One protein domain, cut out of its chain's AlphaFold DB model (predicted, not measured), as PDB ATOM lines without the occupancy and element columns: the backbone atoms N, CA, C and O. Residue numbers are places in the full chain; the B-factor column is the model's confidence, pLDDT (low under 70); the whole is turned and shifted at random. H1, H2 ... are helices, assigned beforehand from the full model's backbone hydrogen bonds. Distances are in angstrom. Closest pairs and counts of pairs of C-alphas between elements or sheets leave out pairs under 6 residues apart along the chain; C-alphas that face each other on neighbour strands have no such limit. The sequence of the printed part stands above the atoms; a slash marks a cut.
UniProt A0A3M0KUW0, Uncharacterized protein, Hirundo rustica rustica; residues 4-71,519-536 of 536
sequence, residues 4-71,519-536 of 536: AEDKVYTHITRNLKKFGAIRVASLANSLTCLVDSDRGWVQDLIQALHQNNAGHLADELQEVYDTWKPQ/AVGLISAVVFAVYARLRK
ATOM      1  N   ALA A   4     147.939 181.787 144.258       95.94
ATOM      2  CA  ALA A   4     148.771 180.901 143.440       95.94
ATOM      3  C   ALA A   4     149.969 181.625 142.799       95.94
ATOM      4  O   ALA A   4     151.077 181.095 142.767       95.94
ATOM      5  N   GLU A   5     149.770 182.865 142.345       95.06
ATOM      6  CA  GLU A   5     150.823 183.688 141.743       95.06
ATOM      7  C   GLU A   5     151.895 184.078 142.774       95.06
ATOM      8  O   GLU A   5     153.087 183.962 142.494       95.06
ATOM      9  N   ASP A   6     151.490 184.474 143.986       95.06
ATOM     10  CA  ASP A   6     152.405 184.769 145.102       95.06
ATOM     11  C   ASP A   6     153.258 183.548 145.494       95.06
ATOM     12  O   ASP A   6     154.464 183.652 145.747       95.06
ATOM     13  N   LYS A   7     152.657 182.353 145.474       97.31
ATOM     14  CA  LYS A   7     153.353 181.096 145.778       97.31
ATOM     15  C   LYS A   7     154.355 180.722 144.694       97.31
ATOM     16  O   LYS A   7     155.482 180.361 145.032       97.31
ATOM     17  N   VAL A   8     154.002 180.893 143.420       96.94
ATOM     18  CA  VAL A   8     154.929 180.725 142.290       96.94
ATOM     19  C   VAL A   8     156.074 181.743 142.356       96.94
ATOM     20  O   VAL A   8     157.236 181.356 142.254       96.94
ATOM     21  N   TYR A   9     155.792 183.021 142.629       95.88
ATOM     22  CA  TYR A   9     156.818 184.053 142.830       95.88
ATOM     23  C   TYR A   9     157.787 183.695 143.973       95.88
ATOM     24  O   TYR A   9     159.014 183.740 143.828       95.88
ATOM     25  N   THR A  10     157.237 183.262 145.108       96.62
ATOM     26  CA  THR A  10     157.999 182.796 146.273       96.62
ATOM     27  C   THR A  10     158.837 181.549 145.952       96.62
ATOM     28  O   THR A  10     159.954 181.391 146.452       96.62
ATOM     29  N   HIS A  11     158.335 180.656 145.098       97.19
ATOM     30  CA  HIS A  11     159.062 179.466 144.660       97.19
ATOM     31  C   HIS A  11     160.232 179.809 143.735       97.19
ATOM     32  O   HIS A  11     161.348 179.335 143.965       97.19
ATOM     33  N   ILE A  12     160.017 180.688 142.749       96.56
ATOM     34  CA  ILE A  12     161.058 181.175 141.830       96.56
ATOM     35  C   ILE A  12     162.176 181.871 142.612       96.56
ATOM     36  O   ILE A  12     163.348 181.546 142.425       96.56
ATOM     37  N   THR A  13     161.831 182.785 143.525       94.88
ATOM     38  CA  THR A  13     162.810 183.547 144.323       94.88
ATOM     39  C   THR A  13     163.664 182.657 145.233       94.88
ATOM     40  O   THR A  13     164.873 182.872 145.339       94.88
ATOM     41  N   ARG A  14     163.094 181.597 145.824       96.44
ATOM     42  CA  ARG A  14     163.864 180.580 146.571       96.44
ATOM     43  C   ARG A  14     164.747 179.716 145.666       96.44
ATOM     44  O   ARG A  14     165.846 179.337 146.065       96.44
ATOM     45  N   ASN A  15     164.297 179.433 144.443       96.25
ATOM     46  CA  ASN A  15     164.955 178.520 143.505       96.25
ATOM     47  C   ASN A  15     165.753 179.216 142.384       96.25
ATOM     48  O   ASN A  15     166.140 178.550 141.425       96.25
ATOM     49  N   LEU A  16     166.092 180.511 142.500       94.94
ATOM     50  CA  LEU A  16     166.810 181.296 141.469       94.94
ATOM     51  C   LEU A  16     168.094 180.642 140.924       94.94
ATOM     52  O   LEU A  16     168.527 180.945 139.813       94.94
ATOM     53  N   LYS A  17     168.725 179.739 141.685       95.56
ATOM     54  CA  LYS A  17     169.863 178.945 141.197       95.56
ATOM     55  C   LYS A  17     169.478 178.032 140.025       95.56
ATOM     56  O   LYS A  17     170.254 177.981 139.075       95.56
ATOM     57  N   LYS A  18     168.298 177.393 140.057       94.81
ATOM     58  CA  LYS A  18     167.773 176.534 138.978       94.81
ATOM     59  C   LYS A  18     167.505 177.338 137.698       94.81
ATOM     60  O   LYS A  18     167.984 176.986 136.628       94.81
ATOM     61  N   PHE A  19     166.829 178.482 137.831       94.75
ATOM     62  CA  PHE A  19     166.512 179.386 136.714       94.75
ATOM     63  C   PHE A  19     167.749 180.054 136.087       94.75
ATOM     64  O   PHE A  19     167.685 180.564 134.973       94.75
ATOM     65  N   GLY A  20     168.899 180.025 136.768       93.25
ATOM     66  CA  GLY A  20     170.131 180.679 136.329       93.25
ATOM     67  C   GLY A  20     170.786 180.116 135.061       93.25
ATOM     68  O   GLY A  20     171.763 180.709 134.611       93.25
ATOM     69  N   ALA A  21     170.295 179.000 134.510       93.38
ATOM     70  CA  ALA A  21     170.724 178.458 133.217       93.38
ATOM     71  C   ALA A  21     169.997 179.097 132.014       93.38
ATOM     72  O   ALA A  21     170.445 178.971 130.874       93.38
ATOM     73  N   ILE A  22     168.878 179.787 132.253       94.50
ATOM     74  CA  ILE A  22     168.000 180.310 131.204       94.50
ATOM     75  C   ILE A  22     168.511 181.672 130.732       94.50
ATOM     76  O   ILE A  22     168.772 182.578 131.527       94.50
ATOM     77  N   ARG A  23     168.627 181.849 129.412       94.12
ATOM     78  CA  ARG A  23     169.008 183.136 128.819       94.12
ATOM     79  C   ARG A  23     167.834 184.106 128.904       94.12
ATOM     80  O   ARG A  23     166.859 183.954 128.177       94.12
ATOM     81  N   VAL A  24     167.954 185.148 129.723       91.56
ATOM     82  CA  VAL A  24     166.860 186.114 129.945       91.56
ATOM     83  C   VAL A  24     166.421 186.849 128.673       91.56
ATOM     84  O   VAL A  24     165.236 187.111 128.531       91.56
ATOM     85  N   ALA A  25     167.308 187.083 127.701       91.81
ATOM     86  CA  ALA A  25     166.906 187.610 126.389       91.81
ATOM     87  C   ALA A  25     165.959 186.660 125.621       91.81
ATOM     88  O   ALA A  25     165.046 187.109 124.941       91.81
ATOM     89  N   SER A  26     166.163 185.349 125.755       93.69
ATOM     90  CA  SER A  26     165.336 184.321 125.114       93.69
ATOM     91  C   SER A  26     164.012 184.124 125.865       93.69
ATOM     92  O   SER A  26     162.966 183.986 125.242       93.69
ATOM     93  N   LEU A  27     164.031 184.231 127.200       94.12
ATOM     94  CA  LEU A  27     162.815 184.239 128.017       94.12
ATOM     95  C   LEU A  27     161.950 185.482 127.744       94.12
ATOM     96  O   LEU A  27     160.744 185.358 127.566       94.12
ATOM     97  N   ALA A  28     162.557 186.672 127.662       91.88
ATOM     98  CA  ALA A  28     161.853 187.931 127.414       91.88
ATOM     99  C   ALA A  28     161.143 187.959 126.049       91.88
ATOM    100  O   ALA A  28     160.028 188.458 125.961       91.88
ATOM    101  N   ASN A  29     161.750 187.374 125.011       92.94
ATOM    102  CA  ASN A  29     161.130 187.254 123.687       92.94
ATOM    103  C   ASN A  29     159.932 186.285 123.658       92.94
ATOM    104  O   ASN A  29     159.093 186.394 122.768       92.94
ATOM    105  N   SER A  30     159.855 185.345 124.606       93.50
ATOM    106  CA  SER A  30     158.776 184.352 124.716       93.50
ATOM    107  C   SER A  30     157.616 184.779 125.631       93.50
ATOM    108  O   SER A  30     156.583 184.114 125.638       93.50
ATOM    109  N   LEU A  31     157.763 185.852 126.419       92.25
ATOM    110  CA  LEU A  31     156.741 186.318 127.366       92.25
ATOM    111  C   LEU A  31     155.695 187.206 126.673       92.25
ATOM    112  O   LEU A  31     155.870 188.418 126.553       92.25
ATOM    113  N   THR A  32     154.574 186.617 126.256       86.06
ATOM    114  CA  THR A  32     153.459 187.326 125.597       86.06
ATOM    115  C   THR A  32     152.646 188.235 126.532       86.06
ATOM    116  O   THR A  32     152.149 189.274 126.096       86.06
ATOM    117  N   CYS A  33     152.585 187.932 127.832       81.06
ATOM    118  CA  CYS A  33     151.892 188.714 128.870       81.06
ATOM    119  C   CYS A  33     152.469 190.122 129.105       81.06
ATOM    120  O   CYS A  33     151.849 190.954 129.762       81.06
ATOM    121  N   LEU A  34     153.644 190.418 128.540       76.56
ATOM    122  CA  LEU A  34     154.190 191.775 128.458       76.56
ATOM    123  C   LEU A  34     153.358 192.694 127.541       76.56
ATOM    124  O   LEU A  34     153.488 193.915 127.622       76.56
ATOM    125  N   VAL A  35     152.517 192.109 126.681       76.44
ATOM    126  CA  VAL A  35     151.594 192.795 125.766       76.44
ATOM    127  C   VAL A  35     150.135 192.562 126.188       76.44
ATOM    128  O   VAL A  35     149.372 193.521 126.287       76.44
ATOM    129  N   ASP A  36     149.765 191.317 126.510       79.00
ATOM    130  CA  ASP A  36     148.407 190.944 126.936       79.00
ATOM    131  C   ASP A  36     148.252 191.007 128.468       79.00
ATOM    132  O   ASP A  36     148.615 190.069 129.177       79.00
ATOM    133  N   SER A  37     147.646 192.081 128.993       74.44
ATOM    134  CA  SER A  37     147.407 192.243 130.445       74.44
ATOM    135  C   SER A  37     146.367 191.278 131.040       74.44
ATOM    136  O   SER A  37     146.309 191.131 132.259       74.44
ATOM    137  N   ASP A  38     145.555 190.629 130.201       72.31
ATOM    138  CA  ASP A  38     144.459 189.751 130.635       72.31
ATOM    139  C   ASP A  38     144.898 188.291 130.866       72.31
ATOM    140  O   ASP A  38     144.146 187.498 131.440       72.31
ATOM    141  N   ARG A  39     146.120 187.909 130.454       75.06
ATOM    142  CA  ARG A  39     146.690 186.583 130.752       75.06
ATOM    143  C   ARG A  39     147.468 186.619 132.062       75.06
ATOM    144  O   ARG A  39     148.350 187.451 132.262       75.06
ATOM    145  N   GLY A  40     147.182 185.664 132.947       90.69
ATOM    146  CA  GLY A  40     147.945 185.481 134.181       90.69
ATOM    147  C   GLY A  40     149.409 185.162 133.872       90.69
ATOM    148  O   GLY A  40     149.702 184.129 133.271       90.69
ATOM    149  N   TRP A  41     150.323 186.030 134.317       93.88
ATOM    150  CA  TRP A  41     151.757 185.997 133.985       93.88
ATOM    151  C   TRP A  41     152.440 184.643 134.229       93.88
ATOM    152  O   TRP A  41     153.426 184.330 133.567       93.88
ATOM    153  N   VAL A  42     151.923 183.842 135.167       95.50
ATOM    154  CA  VAL A  42     152.429 182.498 135.476       95.50
ATOM    155  C   VAL A  42     152.289 181.548 134.287       95.50
ATOM    156  O   VAL A  42     153.223 180.810 133.996       95.50
ATOM    157  N   GLN A  43     151.149 181.559 133.593       95.44
ATOM    158  CA  GLN A  43     150.895 180.639 132.479       95.44
ATOM    159  C   GLN A  43     151.775 180.985 131.272       95.44
ATOM    160  O   GLN A  43     152.417 180.108 130.700       95.44
ATOM    161  N   ASP A  44     151.909 182.274 130.966       95.12
ATOM    162  CA  ASP A  44     152.829 182.764 129.939       95.12
ATOM    163  C   ASP A  44     154.301 182.488 130.298       95.12
ATOM    164  O   ASP A  44     155.093 182.156 129.417       95.12
ATOM    165  N   LEU A  45     154.677 182.550 131.583       95.88
ATOM    166  CA  LEU A  45     156.012 182.148 132.036       95.88
ATOM    167  C   LEU A  45     156.253 180.644 131.848       95.88
ATOM    168  O   LEU A  45     157.313 180.270 131.360       95.88
ATOM    169  N   ILE A  46     155.292 179.789 132.202       96.75
ATOM    170  CA  ILE A  46     155.380 178.331 132.008       96.75
ATOM    171  C   ILE A  46     155.533 178.010 130.514       96.75
ATOM    172  O   ILE A  46     156.490 177.338 130.127       96.75
ATOM    173  N   GLN A  47     154.701 178.610 129.658       96.31
ATOM    174  CA  GLN A  47     154.804 178.470 128.205       96.31
ATOM    175  C   GLN A  47     156.164 178.951 127.666       96.31
ATOM    176  O   GLN A  47     156.781 178.287 126.827       96.31
ATOM    177  N   ALA A  48     156.672 180.081 128.166       96.19
ATOM    178  CA  ALA A  48     157.990 180.593 127.805       96.19
ATOM    179  C   ALA A  48     159.126 179.655 128.258       96.19
ATOM    180  O   ALA A  48     160.112 179.494 127.537       96.19
ATOM    181  N   LEU A  49     158.997 178.993 129.412       96.62
ATOM    182  CA  LEU A  49     159.961 178.003 129.897       96.62
ATOM    183  C   LEU A  49     159.983 176.742 129.019       96.62
ATOM    184  O   LEU A  49     161.075 176.289 128.664       96.62
ATOM    185  N   HIS A  50     158.825 176.223 128.584       97.12
ATOM    186  CA  HIS A  50     158.768 175.125 127.605       97.12
ATOM    187  C   HIS A  50     159.473 175.501 126.291       97.12
ATOM    188  O   HIS A  50     160.310 174.736 125.813       97.12
ATOM    189  N   GLN A  51     159.233 176.706 125.753       96.19
ATOM    190  CA  GLN A  51     159.917 177.203 124.542       96.19
ATOM    191  C   GLN A  51     161.442 177.346 124.705       96.19
ATOM    192  O   GLN A  51     162.187 177.232 123.734       96.19
ATOM    193  N   ASN A  52     161.926 177.588 125.924       96.12
ATOM    194  CA  ASN A  52     163.341 177.820 126.223       96.12
ATOM    195  C   ASN A  52     164.115 176.534 126.592       96.12
ATOM    196  O   ASN A  52     165.175 176.609 127.216       96.12
ATOM    197  N   ASN A  53     163.605 175.354 126.210       96.56
ATOM    198  CA  ASN A  53     164.127 174.026 126.585       96.56
ATOM    199  C   ASN A  53     164.188 173.782 128.111       96.56
ATOM    200  O   ASN A  53     164.879 172.879 128.582       96.56
ATOM    201  N   ALA A  54     163.447 174.567 128.896       97.00
ATOM    202  CA  ALA A  54     163.391 174.493 130.351       97.00
ATOM    203  C   ALA A  54     162.106 173.793 130.832       97.00
ATOM    204  O   ALA A  54     161.570 174.148 131.878       97.00
ATOM    205  N   GLY A  55     161.618 172.797 130.078       97.50
ATOM    206  CA  GLY A  55     160.349 172.106 130.348       97.50
ATOM    207  C   GLY A  55     160.232 171.581 131.780       97.50
ATOM    208  O   GLY A  55     159.272 171.901 132.456       97.50
ATOM    209  N   HIS A  56     161.283 170.954 132.312       97.44
ATOM    210  CA  HIS A  56     161.315 170.500 133.709       97.44
ATOM    211  C   HIS A  56     161.062 171.612 134.755       97.44
ATOM    212  O   HIS A  56     160.536 171.330 135.825       97.44
ATOM    213  N   LEU A  57     161.421 172.874 134.467       97.25
ATOM    214  CA  LEU A  57     161.090 174.022 135.324       97.25
ATOM    215  C   LEU A  57     159.681 174.551 135.056       97.25
ATOM    216  O   LEU A  57     159.045 175.045 135.981       97.25
ATOM    217  N   ALA A  58     159.203 174.464 133.816       97.81
ATOM    218  CA  ALA A  58     157.822 174.778 133.471       97.81
ATOM    219  C   ALA A  58     156.857 173.837 134.211       97.81
ATOM    220  O   ALA A  58     155.923 174.308 134.851       97.81
ATOM    221  N   ASP A  59     157.153 172.536 134.209       97.88
ATOM    222  CA  ASP A  59     156.380 171.493 134.882       97.88
ATOM    223  C   ASP A  59     156.419 171.680 136.417       97.88
ATOM    224  O   ASP A  59     155.374 171.661 137.063       97.88
ATOM    225  N   GLU A  60     157.592 171.982 136.998       97.94
ATOM    226  CA  GLU A  60     157.737 172.322 138.429       97.94
ATOM    227  C   GLU A  60     156.933 173.584 138.814       97.94
ATOM    228  O   GLU A  60     156.326 173.640 139.886       97.94
ATOM    229  N   LEU A  61     156.895 174.610 137.953       97.44
ATOM    230  CA  LEU A  61     156.072 175.802 138.193       97.44
ATOM    231  C   LEU A  61     154.573 175.541 138.000       97.44
ATOM    232  O   LEU A  61     153.777 176.133 138.727       97.44
ATOM    233  N   GLN A  62     154.191 174.672 137.062       97.56
ATOM    234  CA  GLN A  62     152.803 174.276 136.832       97.56
ATOM    235  C   GLN A  62     152.263 173.480 138.028       97.56
ATOM    236  O   GLN A  62     151.193 173.814 138.528       97.56
ATOM    237  N   GLU A  63     153.033 172.526 138.564       97.88
ATOM    238  CA  GLU A  63     152.682 171.778 139.781       97.88
ATOM    239  C   GLU A  63     152.462 172.718 140.977       97.88
ATOM    240  O   GLU A  63     151.434 172.642 141.659       97.88
ATOM    241  N   VAL A  64     153.383 173.664 141.209       97.81
ATOM    242  CA  VAL A  64     153.226 174.676 142.267       97.81
ATOM    243  C   VAL A  64     152.000 175.553 142.004       97.81
ATOM    244  O   VAL A  64     151.244 175.830 142.934       97.81
ATOM    245  N   TYR A  65     151.763 175.986 140.766       97.25
ATOM    246  CA  TYR A  65     150.613 176.825 140.439       97.25
ATOM    247  C   TYR A  65     149.285 176.102 140.684       97.25
ATOM    248  O   TYR A  65     148.430 176.641 141.385       97.25
ATOM    249  N   ASP A  66     149.127 174.874 140.188       96.62
ATOM    250  CA  ASP A  66     147.897 174.087 140.334       96.62
ATOM    251  C   ASP A  66     147.646 173.625 141.776       96.62
ATOM    252  O   ASP A  66     146.493 173.531 142.192       96.62
ATOM    253  N   THR A  67     148.705 173.425 142.572       97.62
ATOM    254  CA  THR A  67     148.602 173.154 144.019       97.62
ATOM    255  C   THR A  67     147.943 174.308 144.785       97.62
ATOM    256  O   THR A  67     147.243 174.082 145.772       97.62
ATOM    257  N   TRP A  68     148.169 175.554 144.355       96.50
ATOM    258  CA  TRP A  68     147.669 176.760 145.033       96.50
ATOM    259  C   TRP A  68     146.519 177.459 144.303       96.50
ATOM    260  O   TRP A  68     145.919 178.397 144.842       96.50
ATOM    261  N   LYS A  69     146.199 177.028 143.082       95.00
ATOM    262  CA  LYS A  69     145.008 177.448 142.352       95.00
ATOM    263  C   LYS A  69     143.783 176.924 143.107       95.00
ATOM    264  O   LYS A  69     143.774 175.753 143.485       95.00
ATOM    265  N   PRO A  70     142.740 177.744 143.336       90.00
ATOM    266  CA  PRO A  70     141.491 177.238 143.882       90.00
ATOM    267  C   PRO A  70     140.970 176.135 142.961       90.00
ATOM    268  O   PRO A  70     140.567 176.409 141.828       90.00
ATOM    269  N   GLN A  71     141.022 174.890 143.437       87.06
ATOM    270  CA  GLN A  71     140.319 173.791 142.792       87.06
ATOM    271  C   GLN A  71     138.847 174.218 142.707       87.06
ATOM    272  O   GLN A  71     138.299 174.645 143.733       87.06
ATOM    273  N   ALA A 519     154.128 192.959 137.553       55.28
ATOM    274  CA  ALA A 519     154.782 192.526 136.315       55.28
ATOM    275  C   ALA A 519     156.089 193.298 136.069       55.28
ATOM    276  O   ALA A 519     157.138 192.695 135.844       55.28
ATOM    277  N   VAL A 520     156.056 194.629 136.212       66.06
ATOM    278  CA  VAL A 520     157.253 195.482 136.160       66.06
ATOM    279  C   VAL A 520     158.205 195.147 137.308       66.06
ATOM    280  O   VAL A 520     159.404 195.065 137.077       66.06
ATOM    281  N   GLY A 521     157.700 194.856 138.511       72.62
ATOM    282  CA  GLY A 521     158.511 194.390 139.640       72.62
ATOM    283  C   GLY A 521     159.236 193.070 139.361       72.62
ATOM    284  O   GLY A 521     160.424 192.957 139.652       72.62
ATOM    285  N   LEU A 522     158.566 192.099 138.734       66.56
ATOM    286  CA  LEU A 522     159.152 190.829 138.296       66.56
ATOM    287  C   LEU A 522     160.219 191.035 137.220       66.56
ATOM    288  O   LEU A 522     161.319 190.501 137.341       66.56
ATOM    289  N   ILE A 523     159.930 191.846 136.201       69.50
ATOM    290  CA  ILE A 523     160.888 192.170 135.137       69.50
ATOM    291  C   ILE A 523     162.090 192.920 135.723       69.50
ATOM    292  O   ILE A 523     163.225 192.544 135.448       69.50
ATOM    293  N   SER A 524     161.877 193.908 136.595       73.00
ATOM    294  CA  SER A 524     162.948 194.610 137.310       73.00
ATOM    295  C   SER A 524     163.749 193.677 138.215       73.00
ATOM    296  O   SER A 524     164.969 193.788 138.230       73.00
ATOM    297  N   ALA A 525     163.124 192.732 138.921       68.94
ATOM    298  CA  ALA A 525     163.821 191.760 139.761       68.94
ATOM    299  C   ALA A 525     164.651 190.767 138.930       68.94
ATOM    300  O   ALA A 525     165.790 190.472 139.289       68.94
ATOM    301  N   VAL A 526     164.130 190.301 137.790       71.62
ATOM    302  CA  VAL A 526     164.855 189.447 136.838       71.62
ATOM    303  C   VAL A 526     166.020 190.215 136.206       71.62
ATOM    304  O   VAL A 526     167.150 189.731 136.229       71.62
ATOM    305  N   VAL A 527     165.791 191.437 135.715       68.62
ATOM    306  CA  VAL A 527     166.835 192.314 135.156       68.62
ATOM    307  C   VAL A 527     167.896 192.652 136.208       68.62
ATOM    308  O   VAL A 527     169.086 192.588 135.910       68.62
ATOM    309  N   PHE A 528     167.504 192.932 137.452       70.44
ATOM    310  CA  PHE A 528     168.427 193.203 138.555       70.44
ATOM    311  C   PHE A 528     169.237 191.958 138.946       70.44
ATOM    312  O   PHE A 528     170.449 192.052 139.122       70.44
ATOM    313  N   ALA A 529     168.614 190.776 139.009       66.12
ATOM    314  CA  ALA A 529     169.307 189.513 139.270       66.12
ATOM    315  C   ALA A 529     170.303 189.149 138.151       66.12
ATOM    316  O   ALA A 529     171.392 188.642 138.435       66.12
ATOM    317  N   VAL A 530     169.969 189.449 136.892       62.44
ATOM    318  CA  VAL A 530     170.880 189.329 135.742       62.44
ATOM    319  C   VAL A 530     172.030 190.328 135.847       62.44
ATOM    320  O   VAL A 530     173.188 189.930 135.738       62.44
ATOM    321  N   TYR A 531     171.741 191.600 136.115       55.69
ATOM    322  CA  TYR A 531     172.745 192.660 136.239       55.69
ATOM    323  C   TYR A 531     173.726 192.398 137.393       55.69
ATOM    324  O   TYR A 531     174.938 192.539 137.232       55.69
ATOM    325  N   ALA A 532     173.221 191.926 138.535       59.66
ATOM    326  CA  ALA A 532     174.026 191.530 139.686       59.66
ATOM    327  C   ALA A 532     174.900 190.288 139.419       59.66
ATOM    328  O   ALA A 532     175.943 190.138 140.059       59.66
ATOM    329  N   ARG A 533     174.511 189.411 138.479       60.97
ATOM    330  CA  ARG A 533     175.367 188.315 137.990       60.97
ATOM    331  C   ARG A 533     176.393 188.777 136.955       60.97
ATOM    332  O   ARG A 533     177.510 188.299 137.013       60.97
ATOM    333  N   LEU A 534     176.046 189.701 136.056       51.91
ATOM    334  CA  LEU A 534     176.952 190.250 135.031       51.91
ATOM    335  C   LEU A 534     178.051 191.170 135.591       51.91
ATOM    336  O   LEU A 534     179.015 191.463 134.892       51.91
ATOM    337  N   ARG A 535     177.905 191.640 136.835       52.56
ATOM    338  CA  ARG A 535     178.925 192.404 137.576       52.56
ATOM    339  C   ARG A 535     179.909 191.536 138.382       52.56
ATOM    340  O   ARG A 535     180.735 192.105 139.096       52.56
ATOM    341  N   LYS A 536     179.805 190.206 138.315       45.06
ATOM    342  CA  LYS A 536     180.736 189.245 138.929       45.06
ATOM    343  C   LYS A 536     181.436 188.419 137.859       45.06
ATOM    344  O   LYS A 536     182.602 188.071 138.125       45.06
TER     345      LYS A 536
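AT A GLANCE: This is residues 4 to 71 and 519 to 536 of the 536 residues of an uncharacterized protein of Hirundo rustica rustica (UniProt A0A3M0KUW0). A helical hairpin, H4 and H5, has H1 packed on H5 and an end of short H3 on H4; the longest helix, H6, lies loosely along one side. The printed part has 86 residues with six named helices, H1 to H6 in order, and no named strand: all helix. It is compact, radius of gyration of the C-alphas 12.5 A, spanning 43 by 26 by 24 A.

IN THESE COORDINATES: H1, residues 4 to 14, begins at C-alpha 4 (148.771, 180.901, 143.440). H2 is residues 16 to 19, H3 24 to 30, H4 41 to 51. H5, residues 55 to 68, measures 20.0 A; H6, residues 519 to 534, measures 22.3 A and ends at C-alpha 534 (176.952, 190.250, 135.031).

HOW THE PARTS SIT: H1 touches H5 at a steep tilt of 48 degrees, closest C-alphas Ala 4 and Trp 68, 4.6 A. H2 touches no helix. H3 touches H4 about perpendicular, 78 degrees, closest C-alphas Ser 30 and Ala 48, 4.9 A. The hairpin H4 and H5 touches at a shallow tilt of 23 degrees, opposite ways, closest C-alphas Ile 46 and Ala 58, 4.6 A. H6 is close to H3 but not clearly touching, closest C-alphas Val 24 and Val 530, 7.8 A. Every O i to N i+4 pair is within hydrogen-bond range in H1, H3, H4, H5 and H6; H2 is too short for one.

THE WHOLE: Residues 72 to 518 are not printed; C-alphas 71 and 519 are 24.5 A apart. Fourteen residues within 519 to 536 have pLDDT under 70.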